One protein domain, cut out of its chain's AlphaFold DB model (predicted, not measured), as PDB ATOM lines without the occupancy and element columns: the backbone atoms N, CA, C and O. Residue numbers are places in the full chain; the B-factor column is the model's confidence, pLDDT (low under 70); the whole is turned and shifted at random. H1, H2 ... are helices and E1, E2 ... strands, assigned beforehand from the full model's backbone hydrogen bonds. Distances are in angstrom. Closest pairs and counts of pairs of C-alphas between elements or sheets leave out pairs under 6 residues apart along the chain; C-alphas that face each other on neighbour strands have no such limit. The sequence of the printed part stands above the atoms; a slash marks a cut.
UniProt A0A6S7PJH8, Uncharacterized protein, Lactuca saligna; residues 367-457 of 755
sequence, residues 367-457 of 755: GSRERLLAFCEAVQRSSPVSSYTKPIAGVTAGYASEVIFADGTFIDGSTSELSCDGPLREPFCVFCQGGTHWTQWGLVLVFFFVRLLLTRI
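AT A GLANCE: This is residues 367 to 457 of the 755 residues of an uncharacterized protein of Lactuca saligna (UniProt A0A6S7PJH8). A small antiparallel sheet of three strands has H1 over one face, running along the strands, and the longer H2 packs steeply on H1, reaching past the sheet without being on it. Long loops lead from H1 back to E1 and from E1 to E2. The printed part has 91 residues with two named helices and three named strands, in the chain order H1, E1, E2, E3, H2; the sheet's order is E1, E2, E3. The class is mixed, helices and strands, with 45 residues in named elements, under half. The whole is compact, with a radius of gyration of the C-alphas of 12.6 A and spans of 36 by 33 by 21 A.

IN THESE COORDINATES: E1 is residues 403 to 406, 10.2 A; E2 is residues 419 to 423, 14.2 A; E3 is residues 429 to 433, 13.0 A. H1, residues 369 to 382, is 20.1 A long and begins at C-alpha 369 (7.239, 27.952, 7.896). H2, residues 439 to 455, is 24.3 A long and ends at C-alpha 455 (12.379, 39.924, 11.843).

HOW THE PARTS SIT: E1, E2 and E3 form a meander, each strand the antiparallel neighbour of the one before. In the hairpin E1 and E2, N 406 and O 420 are within hydrogen-bond range at 2.8 A; in the hairpin E2 and E3, N 431 and O 421 are, at 2.8 A. H1 is on the sheet at a height of 8.2 A, making two layers, a helix on one face of a sheet. It touches H2, closest at the C-alphas of Ala 378 and Phe 448, 5.4 A, at a steep tilt of 46 degrees, opposite ways. In H1 and H2 every O i to N i+4 pair is within hydrogen-bond range.

THE WHOLE: The C-alphas of Gly 398 and Ile 457, the two farthest apart, are 37.9 A apart. The printed part has no cut. The links H1 to E1 and E1 to E2 are long. Residues 452 to 457 have pLDDT under 70.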
ATOM      1  N   GLY A 367      13.679  25.715   5.540       93.25
ATOM      2  CA  GLY A 367      13.796  25.021   6.825       93.25
ATOM      3  C   GLY A 367      12.843  25.505   7.920       93.25
ATOM      4  O   GLY A 367      13.000  25.108   9.068       93.25
ATOM      5  N   SER A 368      11.892  26.391   7.611       93.19
ATOM      6  CA  SER A 368      10.867  26.845   8.563       93.19
ATOM      7  C   SER A 368       9.686  27.489   7.840       93.19
ATOM      8  O   SER A 368       9.905  28.214   6.860       93.19
ATOM      9  N   ARG A 369       8.475  27.319   8.384       92.50
ATOM     10  CA  ARG A 369       7.239  27.952   7.896       92.50
ATOM     11  C   ARG A 369       7.388  29.469   7.778       92.50
ATOM     12  O   ARG A 369       7.024  30.045   6.761       92.50
ATOM     13  N   GLU A 370       7.978  30.121   8.775       90.75
ATOM     14  CA  GLU A 370       8.088  31.583   8.841       90.75
ATOM     15  C   GLU A 370       8.960  32.145   7.717       90.75
ATOM     16  O   GLU A 370       8.638  33.188   7.148       90.75
ATOM     17  N   ARG A 371      10.057  31.454   7.377       91.88
ATOM     18  CA  ARG A 371      10.923  31.861   6.262       91.88
ATOM     19  C   ARG A 371      10.245  31.655   4.916       91.88
ATOM     20  O   ARG A 371      10.397  32.530   4.074       91.88
ATOM     21  N   LEU A 372       9.488  30.569   4.738       93.94
ATOM     22  CA  LEU A 372       8.693  30.344   3.526       93.94
ATOM     23  C   LEU A 372       7.680  31.469   3.318       93.94
ATOM     24  O   LEU A 372       7.711  32.137   2.289       93.94
ATOM     25  N   LEU A 373       6.878  31.775   4.342       92.12
ATOM     26  CA  LEU A 373       5.921  32.882   4.291       92.12
ATOM     27  C   LEU A 373       6.609  34.229   4.005       92.12
ATOM     28  O   LEU A 373       6.122  35.019   3.201       92.12
ATOM     29  N   ALA A 374       7.753  34.494   4.645       91.31
ATOM     30  CA  ALA A 374       8.505  35.728   4.435       91.31
ATOM     31  C   ALA A 374       9.124  35.828   3.032       91.31
ATOM     32  O   ALA A 374       9.223  36.938   2.509       91.31
ATOM     33  N   PHE A 375       9.544  34.705   2.441       95.19
ATOM     34  CA  PHE A 375      10.078  34.656   1.083       95.19
ATOM     35  C   PHE A 375       8.970  34.915   0.060       95.19
ATOM     36  O   PHE A 375       9.114  35.815  -0.762       95.19
ATOM     37  N   CYS A 376       7.831  34.223   0.171       95.50
ATOM     38  CA  CYS A 376       6.679  34.456  -0.703       95.50
ATOM     39  C   CYS A 376       6.162  35.897  -0.593       95.50
ATOM     40  O   CYS A 376       5.883  36.538  -1.600       95.50
ATOM     41  N   GLU A 377       6.111  36.472   0.612       93.44
ATOM     42  CA  GLU A 377       5.737  37.880   0.762       93.44
ATOM     43  C   GLU A 377       6.772  38.836   0.142       93.44
ATOM     44  O   GLU A 377       6.392  39.884  -0.376       93.44
ATOM     45  N   ALA A 378       8.068  38.500   0.163       94.00
ATOM     46  CA  ALA A 378       9.097  39.292  -0.514       94.00
ATOM     47  C   ALA A 378       8.947  39.241  -2.041       94.00
ATOM     48  O   ALA A 378       9.098  40.278  -2.690       94.00
ATOM     49  N   VAL A 379       8.599  38.074  -2.595       96.38
ATOM     50  CA  VAL A 379       8.250  37.929  -4.015       96.38
ATOM     51  C   VAL A 379       7.031  38.782  -4.342       96.38
ATOM     52  O   VAL A 379       7.164  39.697  -5.147       96.38
ATOM     53  N   GLN A 380       5.914  38.614  -3.624       95.56
ATOM     54  CA  GLN A 380       4.683  39.380  -3.859       95.56
ATOM     55  C   GLN A 380       4.919  40.896  -3.816       95.56
ATOM     56  O   GLN A 380       4.439  41.637  -4.666       95.56
ATOM     57  N   ARG A 381       5.695  41.379  -2.838       93.25
ATOM     58  CA  ARG A 381       6.032  42.806  -2.692       93.25
ATOM     59  C   ARG A 381       6.897  43.349  -3.828       93.25
ATOM     60  O   ARG A 381       6.885  44.555  -4.053       93.25
ATOM     61  N   SER A 382       7.648  42.477  -4.492       93.50
ATOM     62  CA  SER A 382       8.517  42.819  -5.621       93.50
ATOM     63  C   SER A 382       7.834  42.609  -6.976       93.50
ATOM     64  O   SER A 382       8.403  42.966  -8.006       93.50
ATOM     65  N   SER A 383       6.631  42.034  -6.988       94.69
ATOM     66  CA  SER A 383       5.841  41.813  -8.194       94.69
ATOM     67  C   SER A 383       5.194  43.115  -8.698       94.69
ATOM     68  O   SER A 383       4.901  44.012  -7.906       94.69
ATOM     69  N   PRO A 384       4.955  43.257 -10.013       93.44
ATOM     70  CA  PRO A 384       4.361  44.470 -10.580       93.44
ATOM     71  C   PRO A 384       2.863  44.616 -10.274       93.44
ATOM     72  O   PRO A 384       2.374  45.737 -10.128       93.44
ATOM     73  N   VAL A 385       2.130  43.505 -10.175       95.19
ATOM     74  CA  VAL A 385       0.682  43.492  -9.932       95.19
ATOM     75  C   VAL A 385       0.420  43.065  -8.493       95.19
ATOM     76  O   VAL A 385       1.094  42.194  -7.953       95.19
ATOM     77  N   SER A 386      -0.563  43.695  -7.846       93.94
ATOM     78  CA  SER A 386      -0.993  43.327  -6.491       93.94
ATOM     79  C   SER A 386       0.138  43.320  -5.447       93.94
ATOM     80  O   SER A 386       0.071  42.592  -4.464       93.94
ATOM     81  N   SER A 387       1.167  44.161  -5.590       92.94
ATOM     82  CA  SER A 387       2.290  44.225  -4.634       92.94
ATOM     83  C   SER A 387       1.900  44.688  -3.228       92.94
ATOM     84  O   SER A 387       2.634  44.502  -2.256       92.94
ATOM     85  N   TYR A 388       0.729  45.308  -3.095       88.50
ATOM     86  CA  TYR A 388       0.154  45.725  -1.821       88.50
ATOM     87  C   TYR A 388      -0.559  44.585  -1.081       88.50
ATOM     88  O   TYR A 388      -0.839  44.734   0.112       88.50
ATOM     89  N   THR A 389      -0.854  43.464  -1.750       90.25
ATOM     90  CA  THR A 389      -1.504  42.310  -1.124       90.25
ATOM     91  C   THR A 389      -0.481  41.465  -0.372       90.25
ATOM     92  O   THR A 389       0.722  41.484  -0.644       90.25
ATOM     93  N   LYS A 390      -0.955  40.745   0.646       90.12
ATOM     94  CA  LYS A 390      -0.134  39.819   1.421       90.12
ATOM     95  C   LYS A 390      -0.589  38.394   1.109       90.12
ATOM     96  O   LYS A 390      -1.761  38.106   1.355       90.12
ATOM     97  N   PRO A 391       0.304  37.514   0.627       90.06
ATOM     98  CA  PRO A 391      -0.063  36.138   0.350       90.06
ATOM     99  C   PRO A 391      -0.347  35.405   1.664       90.06
ATOM    100  O   PRO A 391       0.328  35.617   2.681       90.06
ATOM    101  N   ILE A 392      -1.371  34.558   1.649       89.44
ATOM    102  CA  ILE A 392      -1.760  33.711   2.776       89.44
ATOM    103  C   ILE A 392      -1.706  32.253   2.342       89.44
ATOM    104  O   ILE A 392      -2.009  31.925   1.200       89.44
ATOM    105  N   ALA A 393      -1.300  31.381   3.260       90.31
ATOM    106  CA  ALA A 393      -1.374  29.948   3.028       90.31
ATOM    107  C   ALA A 393      -2.835  29.489   3.068       90.31
ATOM    108  O   ALA A 393      -3.601  29.954   3.916       90.31
ATOM    109  N   GLY A 394      -3.198  28.572   2.179       87.56
ATOM    110  CA  GLY A 394      -4.548  28.030   2.106       87.56
ATOM    111  C   GLY A 394      -4.591  26.643   1.482       87.56
ATOM    112  O   GLY A 394      -3.597  26.139   0.959       87.56
ATOM    113  N   VAL A 395      -5.766  26.021   1.566       86.06
ATOM    114  CA  VAL A 395      -6.062  24.763   0.876       86.06
ATOM    115  C   VAL A 395      -6.482  25.093  -0.552       86.06
ATOM    116  O   VAL A 395      -7.463  25.809  -0.754       86.06
ATOM    117  N   THR A 396      -5.758  24.551  -1.527       80.69
ATOM    118  CA  THR A 396      -6.037  24.734  -2.956       80.69
ATOM    119  C   THR A 396      -6.459  23.404  -3.567       80.69
ATOM    120  O   THR A 396      -5.861  22.366  -3.281       80.69
ATOM    121  N   ALA A 397      -7.493  23.425  -4.414       74.94
ATOM    122  CA  ALA A 397      -7.952  22.234  -5.124       74.94
ATOM    123  C   ALA A 397      -6.802  21.602  -5.930       74.94
ATOM    124  O   ALA A 397      -6.014  22.312  -6.556       74.94
ATOM    125  N   GLY A 398      -6.691  20.275  -5.888       72.06
ATOM    126  CA  GLY A 398      -5.618  19.542  -6.553       72.06
ATOM    127  C   GLY A 398      -4.283  19.490  -5.802       72.06
ATOM    128  O   GLY A 398      -3.381  18.823  -6.293       72.06
ATOM    129  N   TYR A 399      -4.134  20.087  -4.612       76.12
ATOM    130  CA  TYR A 399      -2.907  20.010  -3.797       76.12
ATOM    131  C   TYR A 399      -3.099  19.173  -2.529       76.12
ATOM    132  O   TYR A 399      -4.162  19.202  -1.913       76.12
ATOM    133  N   ALA A 400      -2.074  18.414  -2.130       74.25
ATOM    134  CA  ALA A 400      -2.159  17.519  -0.967       74.25
ATOM    135  C   ALA A 400      -1.924  18.214   0.393       74.25
ATOM    136  O   ALA A 400      -2.157  17.626   1.447       74.25
ATOM    137  N   SER A 401      -1.415  19.444   0.405       82.75
ATOM    138  CA  SER A 401      -1.096  20.218   1.616       82.75
ATOM    139  C   SER A 401      -1.554  21.667   1.462       82.75
ATOM    140  O   SER A 401      -1.851  22.098   0.350       82.75
ATOM    141  N   GLU A 402      -1.578  22.438   2.558       89.06
ATOM    142  CA  GLU A 402      -1.657  23.900   2.440       89.06
ATOM    143  C   GLU A 402      -0.496  24.397   1.574       89.06
ATOM    144  O   GLU A 402       0.649  23.975   1.765       89.06
ATOM    145  N   VAL A 403      -0.780  25.313   0.657       90.25
ATOM    146  CA  VAL A 403       0.222  25.944  -0.203       90.25
ATOM    147  C   VAL A 403       0.104  27.454  -0.050       90.25
ATOM    148  O   VAL A 403      -0.977  27.991   0.203       90.25
ATOM    149  N   ILE A 404       1.236  28.143  -0.149       94.00
ATOM    150  CA  ILE A 404       1.278  29.592  -0.315       94.00
ATOM    151  C   ILE A 404       1.768  29.913  -1.722       94.00
ATOM    152  O   ILE A 404       2.724  29.299  -2.190       94.00
ATOM    153  N   PHE A 405       1.124  30.890  -2.355       93.94
ATOM    154  CA  PHE A 405       1.463  31.396  -3.679       93.94
ATOM    155  C   PHE A 405       1.828  32.875  -3.584       93.94
ATOM    156  O   PHE A 405       1.231  33.617  -2.802       93.94
ATOM    157  N   ALA A 406       2.825  33.284  -4.356       95.62
ATOM    158  CA  ALA A 406       3.128  34.673  -4.650       95.62
ATOM    159  C   ALA A 406       3.174  34.827  -6.172       95.62
ATOM    160  O   ALA A 406       4.125  34.388  -6.819       95.62
ATOM    161  N   ASP A 407       2.121  35.420  -6.716       91.94
ATOM    162  CA  ASP A 407       1.757  35.425  -8.130       91.94
ATOM    163  C   ASP A 407       1.190  36.794  -8.544       91.94
ATOM    164  O   ASP A 407       0.155  36.910  -9.191       91.94
ATOM    165  N   GLY A 408       1.885  37.874  -8.173       94.75
ATOM    166  CA  GLY A 408       1.568  39.242  -8.605       94.75
ATOM    167  C   GLY A 408       1.824  39.507 -10.099       94.75
ATOM    168  O   GLY A 408       2.589  40.409 -10.452       94.75
ATOM    169  N   THR A 409       1.210  38.719 -10.974       96.25
ATOM    170  CA  THR A 409       1.472  38.631 -12.414       96.25
ATOM    171  C   THR A 409       0.411  39.361 -13.240       96.25
ATOM    172  O   THR A 409      -0.695  39.630 -12.772       96.25
ATOM    173  N   PHE A 410       0.750  39.735 -14.477       96.75
ATOM    174  CA  PHE A 410      -0.204  40.350 -15.407       96.75
ATOM    175  C   PHE A 410      -1.220  39.339 -15.928       96.75
ATOM    176  O   PHE A 410      -2.400  39.666 -16.059       96.75
ATOM    177  N   ILE A 411      -0.759  38.125 -16.231       96.44
ATOM    178  CA  ILE A 411      -1.622  36.998 -16.565       96.44
ATOM    179  C   ILE A 411      -1.810  36.154 -15.305       96.44
ATOM    180  O   ILE A 411      -0.835  35.713 -14.697       96.44
ATOM    181  N   ASP A 412      -3.063  35.943 -14.907       92.25
ATOM    182  CA  ASP A 412      -3.406  35.194 -13.695       92.25
ATOM    183  C   ASP A 412      -2.846  33.761 -13.747       92.25
ATOM    184  O   ASP A 412      -3.013  33.048 -14.741       92.25
ATOM    185  N   GLY A 413      -2.120  33.360 -12.701       90.56
ATOM    186  CA  GLY A 413      -1.441  32.062 -12.622       90.56
ATOM    187  C   GLY A 413      -0.253  31.866 -13.580       90.56
ATOM    188  O   GLY A 413       0.234  30.741 -13.736       90.56
ATOM    189  N   SER A 414       0.227  32.923 -14.245       95.19
ATOM    190  CA  SER A 414       1.384  32.857 -15.145       95.19
ATOM    191  C   SER A 414       2.669  32.570 -14.381       95.19
ATOM    192  O   SER A 414       3.174  33.388 -13.623       95.19
ATOM    193  N   THR A 415       3.249  31.403 -14.634       94.06
ATOM    194  CA  THR A 415       4.483  30.940 -13.969       94.06
ATOM    195  C   THR A 415       5.735  31.173 -14.820       94.06
ATOM    196  O   THR A 415       6.837  30.761 -14.462       94.06
ATOM    197  N   SER A 416       5.566  31.857 -15.956       93.94
ATOM    198  CA  SER A 416       6.646  32.454 -16.755       93.94
ATOM    199  C   SER A 416       7.035  33.843 -16.229       93.94
ATOM    200  O   SER A 416       8.164  34.306 -16.399       93.94
ATOM    201  N   GLU A 417       6.105  34.512 -15.546       97.25
ATOM    202  CA  GLU A 417       6.339  35.763 -14.826       97.25
ATOM    203  C   GLU A 417       6.897  35.508 -13.415       97.25
ATOM    204  O   GLU A 417       6.884  34.379 -12.921       97.25
ATOM    205  N   LEU A 418       7.409  36.566 -12.771       97.31
ATOM    206  CA  LEU A 418       8.015  36.495 -11.439       97.31
ATOM    207  C   LEU A 418       7.021  35.926 -10.419       97.31
ATOM    208  O   LEU A 418       6.104  36.628  -9.986       97.31
ATOM    209  N   SER A 419       7.248  34.682 -10.007       97.25
ATOM    210  CA  SER A 419       6.374  33.981  -9.073       97.25
ATOM    211  C   SER A 419       7.134  32.962  -8.228       97.25
ATOM    212  O   SER A 419       8.237  32.514  -8.559       97.25
ATOM    213  N   CYS A 420       6.554  32.619  -7.082       96.75
ATOM    214  CA  CYS A 420       7.014  31.489  -6.289       96.75
ATOM    215  C   CYS A 420       5.876  30.890  -5.479       96.75
ATOM    216  O   CYS A 420       4.931  31.584  -5.095       96.75
ATOM    217  N   ASP A 421       6.041  29.636  -5.106       94.62
ATOM    218  CA  ASP A 421       5.098  28.927  -4.262       94.62
ATOM    219  C   ASP A 421       5.811  27.857  -3.440       94.62
ATOM    220  O   ASP A 421       6.991  27.547  -3.625       94.62
ATOM    221  N   GLY A 422       5.122  27.339  -2.433       92.62
ATOM    222  CA  GLY A 422       5.684  26.279  -1.615       92.62
ATOM    223  C   GLY A 422       4.641  25.608  -0.736       92.62
ATOM    224  O   GLY A 422       3.867  26.300  -0.065       92.62
ATOM    225  N   PRO A 423       4.611  24.265  -0.695       91.25
ATOM    226  CA  PRO A 423       3.751  23.548   0.227       91.25
ATOM    227  C   PRO A 423       4.251  23.744   1.662       91.25
ATOM    228  O   PRO A 423       5.451  23.691   1.947       91.25
ATOM    229  N   LEU A 424       3.327  23.929   2.599       90.62
ATOM    230  CA  LEU A 424       3.623  24.151   4.011       90.62
ATOM    231  C   LEU A 424       3.881  22.827   4.742       90.62
ATOM    232  O   LEU A 424       3.208  22.483   5.711       90.62
ATOM    233  N   ARG A 425       4.899  22.101   4.279       89.31
ATOM    234  CA  ARG A 425       5.395  20.847   4.857       89.31
ATOM    235  C   ARG A 425       6.917  20.852   4.920       89.31
ATOM    236  O   ARG A 425       7.566  21.536   4.129       89.31
ATOM    237  N   GLU A 426       7.493  20.097   5.851       89.38
ATOM    238  CA  GLU A 426       8.950  19.983   5.959       89.38
ATOM    239  C   GLU A 426       9.570  19.442   4.655       89.38
ATOM    240  O   GLU A 426       8.987  18.552   4.032       89.38
ATOM    241  N   PRO A 427      10.735  19.970   4.219       93.19
ATOM    242  CA  PRO A 427      11.605  20.948   4.891       93.19
ATOM    243  C   PRO A 427      11.313  22.427   4.531       93.19
ATOM    244  O   PRO A 427      12.213  23.269   4.594       93.19
ATOM    245  N   PHE A 428      10.070  22.762   4.171       93.69
ATOM    246  CA  PHE A 428       9.617  24.100   3.761       93.69
ATOM    247  C   PHE A 428      10.404  24.631   2.560       93.69
ATOM    248  O   PHE A 428      11.108  25.644   2.639       93.69
ATOM    249  N   CYS A 429      10.316  23.895   1.455       95.12
ATOM    250  CA  CYS A 429      10.866  24.314   0.173       95.12
ATOM    251  C   CYS A 429      10.022  25.443  -0.421       95.12
ATOM    252  O   CYS A 429       8.796  25.342  -0.448       95.12
ATOM    253  N   VAL A 430      10.686  26.477  -0.933       96.50
ATOM    254  CA  VAL A 430      10.094  27.399  -1.907       96.50
ATOM    255  C   VAL A 430      10.567  27.003  -3.301       96.50
ATOM    256  O   VAL A 430      11.740  26.658  -3.471       96.50
ATOM    257  N   PHE A 431       9.661  27.042  -4.267       96.69
ATOM    258  CA  PHE A 431       9.908  26.849  -5.686       96.69
ATOM    259  C   PHE A 431       9.749  28.210  -6.356       96.69
ATOM    260  O   PHE A 431       8.708  28.854  -6.245       96.69
ATOM    261  N   CYS A 432      10.841  28.695  -6.932       97.44
ATOM    262  CA  CYS A 432      10.932  29.980  -7.603       97.44
ATOM    263  C   CYS A 432      10.936  29.748  -9.109       97.44
ATOM    264  O   CYS A 432      11.731  28.936  -9.595       97.44
ATOM    265  N   GLN A 433      10.118  30.493  -9.848       95.19
ATOM    266  CA  GLN A 433      10.054  30.374 -11.299       95.19
ATOM    267  C   GLN A 433       9.735  31.706 -11.979       95.19
ATOM    268  O   GLN A 433       9.199  32.644 -11.385       95.19
ATOM    269  N   GLY A 434      10.086  31.763 -13.259       95.56
ATOM    270  CA  GLY A 434       9.775  32.884 -14.128       95.56
ATOM    271  C   GLY A 434      10.600  34.135 -13.837       95.56
ATOM    272  O   GLY A 434      11.591  34.119 -13.104       95.56
ATOM    273  N   GLY A 435      10.175  35.235 -14.447       94.81
ATOM    274  CA  GLY A 435      10.825  36.539 -14.379       94.81
ATOM    275  C   GLY A 435      11.183  37.033 -15.776       94.81
ATOM    276  O   GLY A 435      11.927  36.383 -16.505       94.81
ATOM    277  N   THR A 436      10.667  38.203 -16.149       93.94
ATOM    278  CA  THR A 436      10.908  38.800 -17.475       93.94
ATOM    279  C   THR A 436      12.311  39.387 -17.610       93.94
ATOM    280  O   THR A 436      12.762  39.669 -18.718       93.94
ATOM    281  N   HIS A 437      13.000  39.581 -16.485       96.75
ATOM    282  CA  HIS A 437      14.404  39.964 -16.425       96.75
ATOM    283  C   HIS A 437      15.016  39.496 -15.098       96.75
ATOM    284  O   HIS A 437      14.384  39.630 -14.046       96.75
ATOM    285  N   TRP A 438      16.264  39.014 -15.106       96.25
ATOM    286  CA  TRP A 438      16.915  38.462 -13.902       96.25
ATOM    287  C   TRP A 438      16.985  39.447 -12.720       96.25
ATOM    288  O   TRP A 438      16.999  39.043 -11.555       96.25
ATOM    289  N   THR A 439      16.997  40.755 -12.999       95.75
ATOM    290  CA  THR A 439      17.057  41.813 -11.971       95.75
ATOM    291  C   THR A 439      15.863  41.789 -11.024       95.75
ATOM    292  O   THR A 439      16.009  42.196  -9.873       95.75
ATOM    293  N   GLN A 440      14.708  41.281 -11.462       96.19
ATOM    294  CA  GLN A 440      13.530  41.115 -10.611       96.19
ATOM    295  C   GLN A 440      13.841  40.210  -9.412       96.19
ATOM    296  O   GLN A 440      13.549  40.570  -8.273       96.19
ATOM    297  N   TRP A 441      14.543  39.096  -9.639       97.31
ATOM    298  CA  TRP A 441      15.008  38.221  -8.562       97.31
ATOM    299  C   TRP A 441      16.083  38.870  -7.691       97.31
ATOM    300  O   TRP A 441      16.086  38.673  -6.475       97.31
ATOM    301  N   GLY A 442      16.948  39.705  -8.273       95.06
ATOM    302  CA  GLY A 442      17.876  40.541  -7.509       95.06
ATOM    303  C   GLY A 442      17.147  41.427  -6.492       95.06
ATOM    304  O   GLY A 442      17.518  41.449  -5.319       95.06
ATOM    305  N   LEU A 443      16.060  42.090  -6.903       93.31
ATOM    306  CA  LEU A 443      15.226  42.913  -6.018       93.31
ATOM    307  C   LEU A 443      14.520  42.076  -4.940       93.31
ATOM    308  O   LEU A 443      14.533  42.461  -3.769       93.31
ATOM    309  N   VAL A 444      13.975  40.908  -5.295       95.25
ATOM    310  CA  VAL A 444      13.361  39.976  -4.328       95.25
ATOM    311  C   VAL A 444      14.343  39.599  -3.224       95.25
ATOM    312  O   VAL A 444      14.016  39.694  -2.038       95.25
ATOM    313  N   LEU A 445      15.557  39.179  -3.594       93.38
ATOM    314  CA  LEU A 445      16.582  38.750  -2.639       93.38
ATOM    315  C   LEU A 445      16.948  39.882  -1.680       93.38
ATOM    316  O   LEU A 445      17.087  39.671  -0.473       93.38
ATOM    317  N   VAL A 446      17.032  41.101  -2.199       86.88
ATOM    318  CA  VAL A 446      17.269  42.294  -1.397       86.88
ATOM    319  C   VAL A 446      16.149  42.515  -0.369       86.88
ATOM    320  O   VAL A 446      16.435  42.638   0.827       86.88
ATOM    321  N   PHE A 447      14.881  42.495  -0.793       84.19
ATOM    322  CA  PHE A 447      13.736  42.616   0.116       84.19
ATOM    323  C   PHE A 447      13.717  41.509   1.174       84.19
ATOM    324  O   PHE A 447      13.503  41.778   2.362       84.19
ATOM    325  N   PHE A 448      13.985  40.269   0.765       86.94
ATOM    326  CA  PHE A 448      14.004  39.114   1.652       86.94
ATOM    327  C   PHE A 448      15.083  39.232   2.741       86.94
ATOM    328  O   PHE A 448      14.785  39.045   3.925       86.94
ATOM    329  N   PHE A 449      16.319  39.614   2.392       81.12
ATOM    330  CA  PHE A 449      17.394  39.761   3.382       81.12
ATOM    331  C   PHE A 449      17.187  40.950   4.319       81.12
ATOM    332  O   PHE A 449      17.410  40.813   5.527       81.12
ATOM    333  N   VAL A 450      16.703  42.089   3.811       73.12
ATOM    334  CA  VAL A 450      16.328  43.232   4.661       73.12
ATOM    335  C   VAL A 450      15.250  42.812   5.656       73.12
ATOM    336  O   VAL A 450      15.324  43.148   6.839       73.12
ATOM    337  N   ARG A 451      14.269  42.021   5.220       70.12
ATOM    338  CA  ARG A 451      13.214  41.523   6.099       70.12
ATOM    339  C   ARG A 451      13.725  40.528   7.130       70.12
ATOM    340  O   ARG A 451      13.356  40.658   8.289       70.12
ATOM    341  N   LEU A 452      14.588  39.584   6.758       68.44
ATOM    342  CA  LEU A 452      15.227  38.662   7.705       68.44
ATOM    343  C   LEU A 452      16.037  39.401   8.780       68.44
ATOM    344  O   LEU A 452      16.046  38.999   9.945       68.44
ATOM    345  N   LEU A 453      16.697  40.499   8.405       61.56
ATOM    346  CA  LEU A 453      17.376  41.383   9.351       61.56
ATOM    347  C   LEU A 453      16.377  42.063  10.298       61.56
ATOM    348  O   LEU A 453      16.652  42.154  11.491       61.56
ATOM    349  N   LEU A 454      15.211  42.491   9.805       50.72
ATOM    350  CA  LEU A 454      14.166  43.138  10.610       50.72
ATOM    351  C   LEU A 454      13.358  42.165  11.484       50.72
ATOM    352  O   LEU A 454      12.979  42.528  12.593       50.72
ATOM    353  N   THR A 455      13.109  40.928  11.046       46.94
ATOM    354  CA  THR A 455      12.379  39.924  11.843       46.94
ATOM    355  C   THR A 455      13.216  39.398  13.002       46.94
ATOM    356  O   THR A 455      12.667  39.132  14.066       46.94
ATOM    357  N   ARG A 456      14.550  39.378  12.876       48.53
ATOM    358  CA  ARG A 456      15.461  39.197  14.024       48.53
ATOM    359  C   ARG A 456      15.389  40.340  15.053       48.53
ATOM    360  O   ARG A 456      15.970  40.217  16.128       48.53
ATOM    361  N   ILE A 457      14.709  41.446  14.735       38.47
ATOM    362  CA  ILE A 457      14.623  42.661  15.560       38.47
ATOM    363  C   ILE A 457      13.248  42.795  16.263       38.47
ATOM    364  O   ILE A 457      13.083  43.720  17.057       38.47
TER     365      ILE A 457